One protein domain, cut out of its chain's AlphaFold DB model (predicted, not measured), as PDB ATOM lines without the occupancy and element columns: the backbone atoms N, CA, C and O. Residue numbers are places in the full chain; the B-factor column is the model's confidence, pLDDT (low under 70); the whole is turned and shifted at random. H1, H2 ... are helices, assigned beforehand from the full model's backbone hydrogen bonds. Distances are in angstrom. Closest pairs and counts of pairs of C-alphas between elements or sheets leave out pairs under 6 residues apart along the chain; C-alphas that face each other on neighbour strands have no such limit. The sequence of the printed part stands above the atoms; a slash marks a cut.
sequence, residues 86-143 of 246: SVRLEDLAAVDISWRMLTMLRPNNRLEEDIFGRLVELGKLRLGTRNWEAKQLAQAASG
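Overview. This is residues 86 to 143 of the 246 residues of an uncharacterized protein of Folsomia candida (UniProt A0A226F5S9). One long helix, H3, makes the long axis; the stretch before it folds back along one side, where short H1 packs on residues 119 to 127 of H3, with H2 near both, and residues 129 to 143 stick out as an arm. The printed part has 58 residues with three named helices, H1, H2, H3 in chain order, and no named strand: all helix. It is loose, radius of gyration of the C-alphas 14.9 A, spanning 52 by 18 by 17 A.

Arrangement. From Ser 86, go to H1, residues 89 to 94; a tight link leads to H2, residues 99 to 102. They are close but not clearly touching, closest C-alphas Leu 92 and Trp 99, 6.1 A. Past a short link, H3, residues 110 to 141, touches H1 with residues 119 to 127 alone, closest C-alphas Ala 93 and Lys 124, 4.6 A, the same way at a steep tilt of 52 degrees. In H1 and H3 every O i to N i+4 pair is within hydrogen-bond range; H2 is too short for one.

Along the chain. Find C-alpha 89 at (47.125, -17.713, -44.211), where H1 begins. H3 runs 46.2 A from C-alpha 110 at (65.055, -19.678, -40.056) to C-alpha 141.

Size, cuts and confidence. The printed part has no cut. Gly 143 alone is under pLDDT 70.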
ATOM      1  N   SER A  86      50.413 -25.540 -47.683       89.88
ATOM      2  CA  SER A  86      49.145 -26.188 -47.330       89.88
ATOM      3  C   SER A  86      48.354 -25.424 -46.264       89.88
ATOM      4  O   SER A  86      47.157 -25.660 -46.102       89.88
ATOM      5  N   VAL A  87      48.996 -24.508 -45.533       89.94
ATOM      6  CA  VAL A  87      48.370 -23.734 -44.464       89.94
ATOM      7  C   VAL A  87      47.707 -22.490 -45.045       89.94
ATOM      8  O   VAL A  87      48.350 -21.652 -45.677       89.94
ATOM      9  N   ARG A  88      46.409 -22.326 -44.781       90.56
ATOM     10  CA  ARG A  88      45.672 -21.124 -45.183       90.56
ATOM     11  C   ARG A  88      46.064 -19.943 -44.298       90.56
ATOM     12  O   ARG A  88      45.751 -19.912 -43.111       90.56
ATOM     13  N   LEU A  89      46.714 -18.947 -44.897       91.38
ATOM     14  CA  LEU A  89      47.125 -17.713 -44.211       91.38
ATOM     15  C   LEU A  89      45.938 -16.927 -43.638       91.38
ATOM     16  O   LEU A  89      46.080 -16.263 -42.618       91.38
ATOM     17  N   GLU A  90      44.772 -17.010 -44.277       90.38
ATOM     18  CA  GLU A  90      43.548 -16.317 -43.858       90.38
ATOM     19  C   GLU A  90      43.043 -16.813 -42.497       90.38
ATOM     20  O   GLU A  90      42.693 -15.999 -41.643       90.38
ATOM     21  N   ASP A  91      43.094 -18.128 -42.262       91.62
ATOM     22  CA  ASP A  91      42.690 -18.741 -40.993       91.62
ATOM     23  C   ASP A  91      43.628 -18.315 -39.855       91.62
ATOM     24  O   ASP A  91      43.187 -18.018 -38.745       91.62
ATOM     25  N   LEU A  92      44.932 -18.232 -40.145       91.19
ATOM     26  CA  LEU A  92      45.937 -17.774 -39.183       91.19
ATOM     27  C   LEU A  92      45.833 -16.275 -38.894       91.19
ATOM     28  O   LEU A  92      46.074 -15.845 -37.769       91.19
ATOM     29  N   ALA A  93      45.495 -15.474 -39.903       91.94
ATOM     30  CA  ALA A  93      45.356 -14.030 -39.769       91.94
ATOM     31  C   ALA A  93      44.077 -13.615 -39.023       91.94
ATOM     32  O   ALA A  93      44.026 -12.519 -38.467       91.94
ATOM     33  N   ALA A  94      43.049 -14.466 -39.005       91.19
ATOM     34  CA  ALA A  94      41.791 -14.189 -38.316       91.19
ATOM     35  C   ALA A  94      41.916 -14.213 -36.783       91.19
ATOM     36  O   ALA A  94      41.116 -13.585 -36.090       91.19
ATOM     37  N   VAL A  95      42.907 -14.934 -36.254       90.56
ATOM     38  CA  VAL A  95      43.070 -15.169 -34.818       90.56
ATOM     39  C   VAL A  95      44.301 -14.430 -34.302       90.56
ATOM     40  O   VAL A  95      45.382 -14.499 -34.885       90.56
ATOM     41  N   ASP A  96      44.178 -13.758 -33.155       88.06
ATOM     42  CA  ASP A  96      45.310 -13.062 -32.534       88.06
ATOM     43  C   ASP A  96      46.188 -13.978 -31.666       88.06
ATOM     44  O   ASP A  96      46.565 -13.669 -30.541       88.06
ATOM     45  N   ILE A  97      46.494 -15.160 -32.194       90.44
ATOM     46  CA  ILE A  97      47.364 -16.149 -31.561       90.44
ATOM     47  C   ILE A  97      48.601 -16.314 -32.448       90.44
ATOM     48  O   ILE A  97      48.535 -16.161 -33.669       90.44
ATOM     49  N   SER A  98      49.761 -16.580 -31.842       90.19
ATOM     50  CA  SER A  98      50.976 -16.882 -32.605       90.19
ATOM     51  C   SER A  98      50.749 -18.106 -33.494       90.19
ATOM     52  O   SER A  98      50.356 -19.167 -33.008       90.19
ATOM     53  N   TRP A  99      51.047 -17.985 -34.790       90.62
ATOM     54  CA  TRP A  99      50.859 -19.062 -35.769       90.62
ATOM     55  C   TRP A  99      51.671 -20.323 -35.432       90.62
ATOM     56  O   TRP A  99      51.273 -21.432 -35.800       90.62
ATOM     57  N   ARG A 100      52.760 -20.170 -34.663       90.88
ATOM     58  CA  ARG A 100      53.551 -21.282 -34.117       90.88
ATOM     59  C   ARG A 100      52.706 -22.207 -33.237       90.88
ATOM     60  O   ARG A 100      52.968 -23.399 -33.188       90.88
ATOM     61  N   MET A 101      51.681 -21.690 -32.564       90.38
ATOM     62  CA  MET A 101      50.798 -22.493 -31.709       90.38
ATOM     63  C   MET A 101      49.598 -23.076 -32.465       90.38
ATOM     64  O   MET A 101      48.960 -23.998 -31.973       90.38
ATOM     65  N   LEU A 102      49.290 -22.552 -33.654       88.88
ATOM     66  CA  LEU A 102      48.107 -22.931 -34.435       88.88
ATOM     67  C   LEU A 102      48.386 -24.029 -35.467       88.88
ATOM     68  O   LEU A 102      47.458 -24.593 -36.039       88.88
ATOM     69  N   THR A 103      49.659 -24.318 -35.736       86.56
ATOM     70  CA  THR A 103      50.071 -25.270 -36.772       86.56
ATOM     71  C   THR A 103      51.147 -26.210 -36.250       86.56
ATOM     72  O   THR A 103      52.012 -25.800 -35.476       86.56
ATOM     73  N   MET A 104      51.112 -27.468 -36.698       86.69
ATOM     74  CA  MET A 104      52.161 -28.462 -36.420       86.69
ATOM     75  C   MET A 104      53.310 -28.401 -37.438       86.69
ATOM     76  O   MET A 104      54.394 -28.910 -37.176       86.69
ATOM     77  N   LEU A 105      53.082 -27.770 -38.594       89.31
ATOM     78  CA  LEU A 105      54.092 -27.594 -39.634       89.31
ATOM     79  C   LEU A 105      55.108 -26.524 -39.230       89.31
ATOM     80  O   LEU A 105      54.784 -25.541 -38.550       89.31
ATOM     81  N   ARG A 106      56.358 -26.735 -39.642       89.19
ATOM     82  CA  ARG A 106      57.472 -25.827 -39.382       89.19
ATOM     83  C   ARG A 106      58.257 -25.572 -40.671       89.19
ATOM     84  O   ARG A 106      58.511 -26.518 -41.416       89.19
ATOM     85  N   PRO A 107      58.628 -24.314 -40.947       91.00
ATOM     86  CA  PRO A 107      59.588 -23.981 -41.991       91.00
ATOM     87  C   PRO A 107      60.934 -24.658 -41.736       91.00
ATOM     88  O   PRO A 107      61.331 -24.832 -40.584       91.00
ATOM     89  N   ASN A 108      61.633 -25.038 -42.803       88.75
ATOM     90  CA  ASN A 108      62.889 -25.783 -42.668       88.75
ATOM     91  C   ASN A 108      64.047 -24.852 -42.297       88.75
ATOM     92  O   ASN A 108      64.974 -25.242 -41.592       88.75
ATOM     93  N   ASN A 109      63.976 -23.607 -42.770       92.69
ATOM     94  CA  ASN A 109      64.991 -22.590 -42.557       92.69
ATOM     95  C   ASN A 109      64.471 -21.471 -41.654       92.69
ATOM     96  O   ASN A 109      63.320 -21.048 -41.769       92.69
ATOM     97  N   ARG A 110      65.362 -20.884 -40.846       92.69
ATOM     98  CA  ARG A 110      65.055 -19.678 -40.056       92.69
ATOM     99  C   ARG A 110      64.552 -18.521 -40.928       92.69
ATOM    100  O   ARG A 110      63.626 -17.821 -40.549       92.69
ATOM    101  N   LEU A 111      65.128 -18.352 -42.120       91.62
ATOM    102  CA  LEU A 111      64.684 -17.332 -43.075       91.62
ATOM    103  C   LEU A 111      63.245 -17.572 -43.546       91.62
ATOM    104  O   LEU A 111      62.466 -16.632 -43.641       91.62
ATOM    105  N   GLU A 112      62.878 -18.823 -43.821       91.44
ATOM    106  CA  GLU A 112      61.512 -19.178 -44.212       91.44
ATOM    107  C   GLU A 112      60.526 -18.968 -43.059       91.44
ATOM    108  O   GLU A 112      59.384 -18.579 -43.291       91.44
ATOM    109  N   GLU A 113      60.977 -19.178 -41.821       92.12
ATOM    110  CA  GLU A 113      60.207 -18.868 -40.620       92.12
ATOM    111  C   GLU A 113      59.920 -17.374 -40.480       92.12
ATOM    112  O   GLU A 113      58.767 -16.992 -40.267       92.12
ATOM    113  N   ASP A 114      60.932 -16.532 -40.676       93.06
ATOM    114  CA  ASP A 114      60.772 -15.080 -40.642       93.06
ATOM    115  C   ASP A 114      59.885 -14.585 -41.802       93.06
ATOM    116  O   ASP A 114      59.025 -13.723 -41.606       93.06
ATOM    117  N   ILE A 115      60.042 -15.150 -43.007       93.31
ATOM    118  CA  ILE A 115      59.207 -14.823 -44.175       93.31
ATOM    119  C   ILE A 115      57.747 -15.199 -43.910       93.31
ATOM    120  O   ILE A 115      56.856 -14.368 -44.098       93.31
ATOM    121  N   PHE A 116      57.486 -16.421 -43.442       93.88
ATOM    122  CA  PHE A 116      56.128 -16.867 -43.143       93.88
ATOM    123  C   PHE A 116      55.503 -16.057 -42.003       93.88
ATOM    124  O   PHE A 116      54.342 -15.658 -42.098       93.88
ATOM    125  N   GLY A 117      56.279 -15.733 -40.964       93.00
ATOM    126  CA  GLY A 117      55.845 -14.841 -39.890       93.00
ATOM    127  C   GLY A 117      55.383 -13.480 -40.417       93.00
ATOM    128  O   GLY A 117      54.265 -13.058 -40.118       93.00
ATOM    129  N   ARG A 118      56.176 -12.851 -41.293       93.81
ATOM    130  CA  ARG A 118      55.806 -11.583 -41.946       93.81
ATOM    131  C   ARG A 118      54.559 -11.713 -42.817       93.81
ATOM    132  O   ARG A 118      53.737 -10.803 -42.829       93.81
ATOM    133  N   LEU A 119      54.380 -12.825 -43.533       93.56
ATOM    134  CA  LEU A 119      53.172 -13.057 -44.337       93.56
ATOM    135  C   LEU A 119      51.910 -13.130 -43.466       93.56
ATOM    136  O   LEU A 119      50.885 -12.545 -43.825       93.56
ATOM    137  N   VAL A 120      51.984 -13.790 -42.307       93.69
ATOM    138  CA  VAL A 120      50.870 -13.846 -41.347       93.69
ATOM    139  C   VAL A 120      50.590 -12.463 -40.750       93.69
ATOM    140  O   VAL A 120      49.431 -12.053 -40.682       93.69
ATOM    141  N   GLU A 121      51.626 -11.714 -40.365       93.75
ATOM    142  CA  GLU A 121      51.488 -10.339 -39.859       93.75
ATOM    143  C   GLU A 121      50.846  -9.405 -40.890       93.75
ATOM    144  O   GLU A 121      49.904  -8.676 -40.570       93.75
ATOM    145  N   LEU A 122      51.287  -9.472 -42.149       94.19
ATOM    146  CA  LEU A 122      50.667  -8.742 -43.256       94.19
ATOM    147  C   LEU A 122      49.199  -9.139 -43.435       94.19
ATOM    148  O   LEU A 122      48.356  -8.275 -43.680       94.19
ATOM    149  N   GLY A 123      48.875 -10.424 -43.274       94.00
ATOM    150  CA  GLY A 123      47.500 -10.914 -43.259       94.00
ATOM    151  C   GLY A 123      46.658 -10.262 -42.158       94.00
ATOM    152  O   GLY A 123      45.571  -9.752 -42.444       94.00
ATOM    153  N   LYS A 124      47.175 -10.212 -40.923       94.06
ATOM    154  CA  LYS A 124      46.506  -9.566 -39.778       94.06
ATOM    155  C   LYS A 124      46.277  -8.077 -40.021       94.06
ATOM    156  O   LYS A 124      45.164  -7.588 -39.836       94.06
ATOM    157  N   LEU A 125      47.305  -7.364 -40.487       93.81
ATOM    158  CA  LEU A 125      47.210  -5.938 -40.808       93.81
ATOM    159  C   LEU A 125      46.182  -5.686 -41.912       93.81
ATOM    160  O   LEU A 125      45.320  -4.825 -41.758       93.81
ATOM    161  N   ARG A 126      46.206  -6.487 -42.982       93.81
ATOM    162  CA  ARG A 126      45.230  -6.401 -44.074       93.81
ATOM    163  C   ARG A 126      43.801  -6.611 -43.575       93.81
ATOM    164  O   ARG A 126      42.904  -5.872 -43.982       93.81
ATOM    165  N   LEU A 127      43.572  -7.602 -42.712       92.50
ATOM    166  CA  LEU A 127      42.254  -7.845 -42.126       92.50
ATOM    167  C   LEU A 127      41.827  -6.686 -41.214       92.50
ATOM    168  O   LEU A 127      40.683  -6.237 -41.285       92.50
ATOM    169  N   GLY A 128      42.759  -6.150 -40.420       92.69
ATOM    170  CA  GLY A 128      42.556  -4.955 -39.603       92.69
ATOM    171  C   GLY A 128      42.129  -3.745 -40.435       92.69
ATOM    172  O   GLY A 128      41.120  -3.115 -40.117       92.69
ATOM    173  N   THR A 129      42.826  -3.472 -41.541       93.25
ATOM    174  CA  THR A 129      42.479  -2.398 -42.480       93.25
ATOM    175  C   THR A 129      41.100  -2.616 -43.094       93.25
ATOM    176  O   THR A 129      40.279  -1.708 -43.037       93.25
ATOM    177  N   ARG A 130      40.781  -3.822 -43.591       90.44
ATOM    178  CA  ARG A 130      39.446  -4.107 -44.160       90.44
ATOM    179  C   ARG A 130      38.328  -3.930 -43.135       90.44
ATOM    180  O   ARG A 130      37.278  -3.383 -43.461       90.44
ATOM    181  N   ASN A 131      38.544  -4.360 -41.894       91.12
ATOM    182  CA  ASN A 131      37.570  -4.182 -40.816       91.12
ATOM    183  C   ASN A 131      37.403  -2.706 -40.439       91.12
ATOM    184  O   ASN A 131      36.290  -2.264 -40.152       91.12
ATOM    185  N   TRP A 132      38.493  -1.938 -40.442       89.81
ATOM    186  CA  TRP A 132      38.453  -0.495 -40.229       89.81
ATOM    187  C   TRP A 132      37.702   0.218 -41.363       89.81
ATOM    188  O   TRP A 132      36.781   0.982 -41.085       89.81
ATOM    189  N   GLU A 133      38.004  -0.097 -42.623       84.88
ATOM    190  CA  GLU A 133      37.305   0.435 -43.800       84.88
ATOM    191  C   GLU A 133      35.811   0.098 -43.770       84.88
ATOM    192  O   GLU A 133      34.974   0.972 -43.992       84.88
ATOM    193  N   ALA A 134      35.454  -1.145 -43.431       87.06
ATOM    194  CA  ALA A 134      34.063  -1.571 -43.318       87.06
ATOM    195  C   ALA A 134      33.312  -0.803 -42.219       87.06
ATOM    196  O   ALA A 134      32.177  -0.377 -42.433       87.06
ATOM    197  N   LYS A 135      33.946  -0.572 -41.060       86.19
ATOM    198  CA  LYS A 135      33.379   0.252 -39.980       86.19
ATOM    199  C   LYS A 135      33.198   1.701 -40.417       86.19
ATOM    200  O   LYS A 135      32.134   2.267 -40.182       86.19
ATOM    201  N   GLN A 136      34.194   2.277 -41.087       78.94
ATOM    202  CA  GLN A 136      34.123   3.645 -41.602       78.94
ATOM    203  C   GLN A 136      33.023   3.793 -42.653       78.94
ATOM    204  O   GLN A 136      32.255   4.753 -42.611       78.94
ATOM    205  N   LEU A 137      32.882   2.818 -43.552       77.38
ATOM    206  CA  LEU A 137      31.826   2.808 -44.556       77.38
ATOM    207  C   LEU A 137      30.441   2.630 -43.921       77.38
ATOM    208  O   LEU A 137      29.511   3.344 -44.285       77.38
ATOM    209  N   ALA A 138      30.296   1.737 -42.939       80.00
ATOM    210  CA  ALA A 138      29.049   1.566 -42.193       80.00
ATOM    211  C   ALA A 138      28.679   2.835 -41.405       80.00
ATOM    212  O   ALA A 138      27.513   3.242 -41.374       80.00
ATOM    213  N   GLN A 139      29.667   3.511 -40.816       77.12
ATOM    214  CA  GLN A 139      29.468   4.791 -40.146       77.12
ATOM    215  C   GLN A 139      29.055   5.877 -41.147       77.12
ATOM    216  O   GLN A 139      28.117   6.623 -40.877       77.12
ATOM    217  N   ALA A 140      29.698   5.938 -42.315       71.19
ATOM    218  CA  ALA A 140      29.368   6.877 -43.385       71.19
ATOM    219  C   ALA A 140      27.953   6.637 -43.949       71.19
ATOM    220  O   ALA A 140      27.210   7.592 -44.169       71.19
ATOM    221  N   ALA A 141      27.552   5.374 -44.123       70.12
ATOM    222  CA  ALA A 141      26.246   4.988 -44.661       70.12
ATOM    223  C   ALA A 141      25.086   5.160 -43.662       70.12
ATOM    224  O   ALA A 141      23.964   5.440 -44.075       70.12
ATOM    225  N   SER A 142      25.334   5.022 -42.356       70.62
ATOM    226  CA  SER A 142      24.306   5.176 -41.307       70.62
ATOM    227  C   SER A 142      24.011   6.637 -40.929       70.62
ATOM    228  O   SER A 142      23.139   6.911 -40.102       70.62
ATOM    229  N   GLY A 143      24.722   7.597 -41.526       67.44
ATOM    230  CA  GLY A 143      24.548   9.016 -41.252       67.44
ATOM    231  C   GLY A 143      23.280   9.616 -41.846       67.44
ATOM    232  O   GLY A 143      23.095   9.634 -43.060       67.44
TER     233      GLY A 143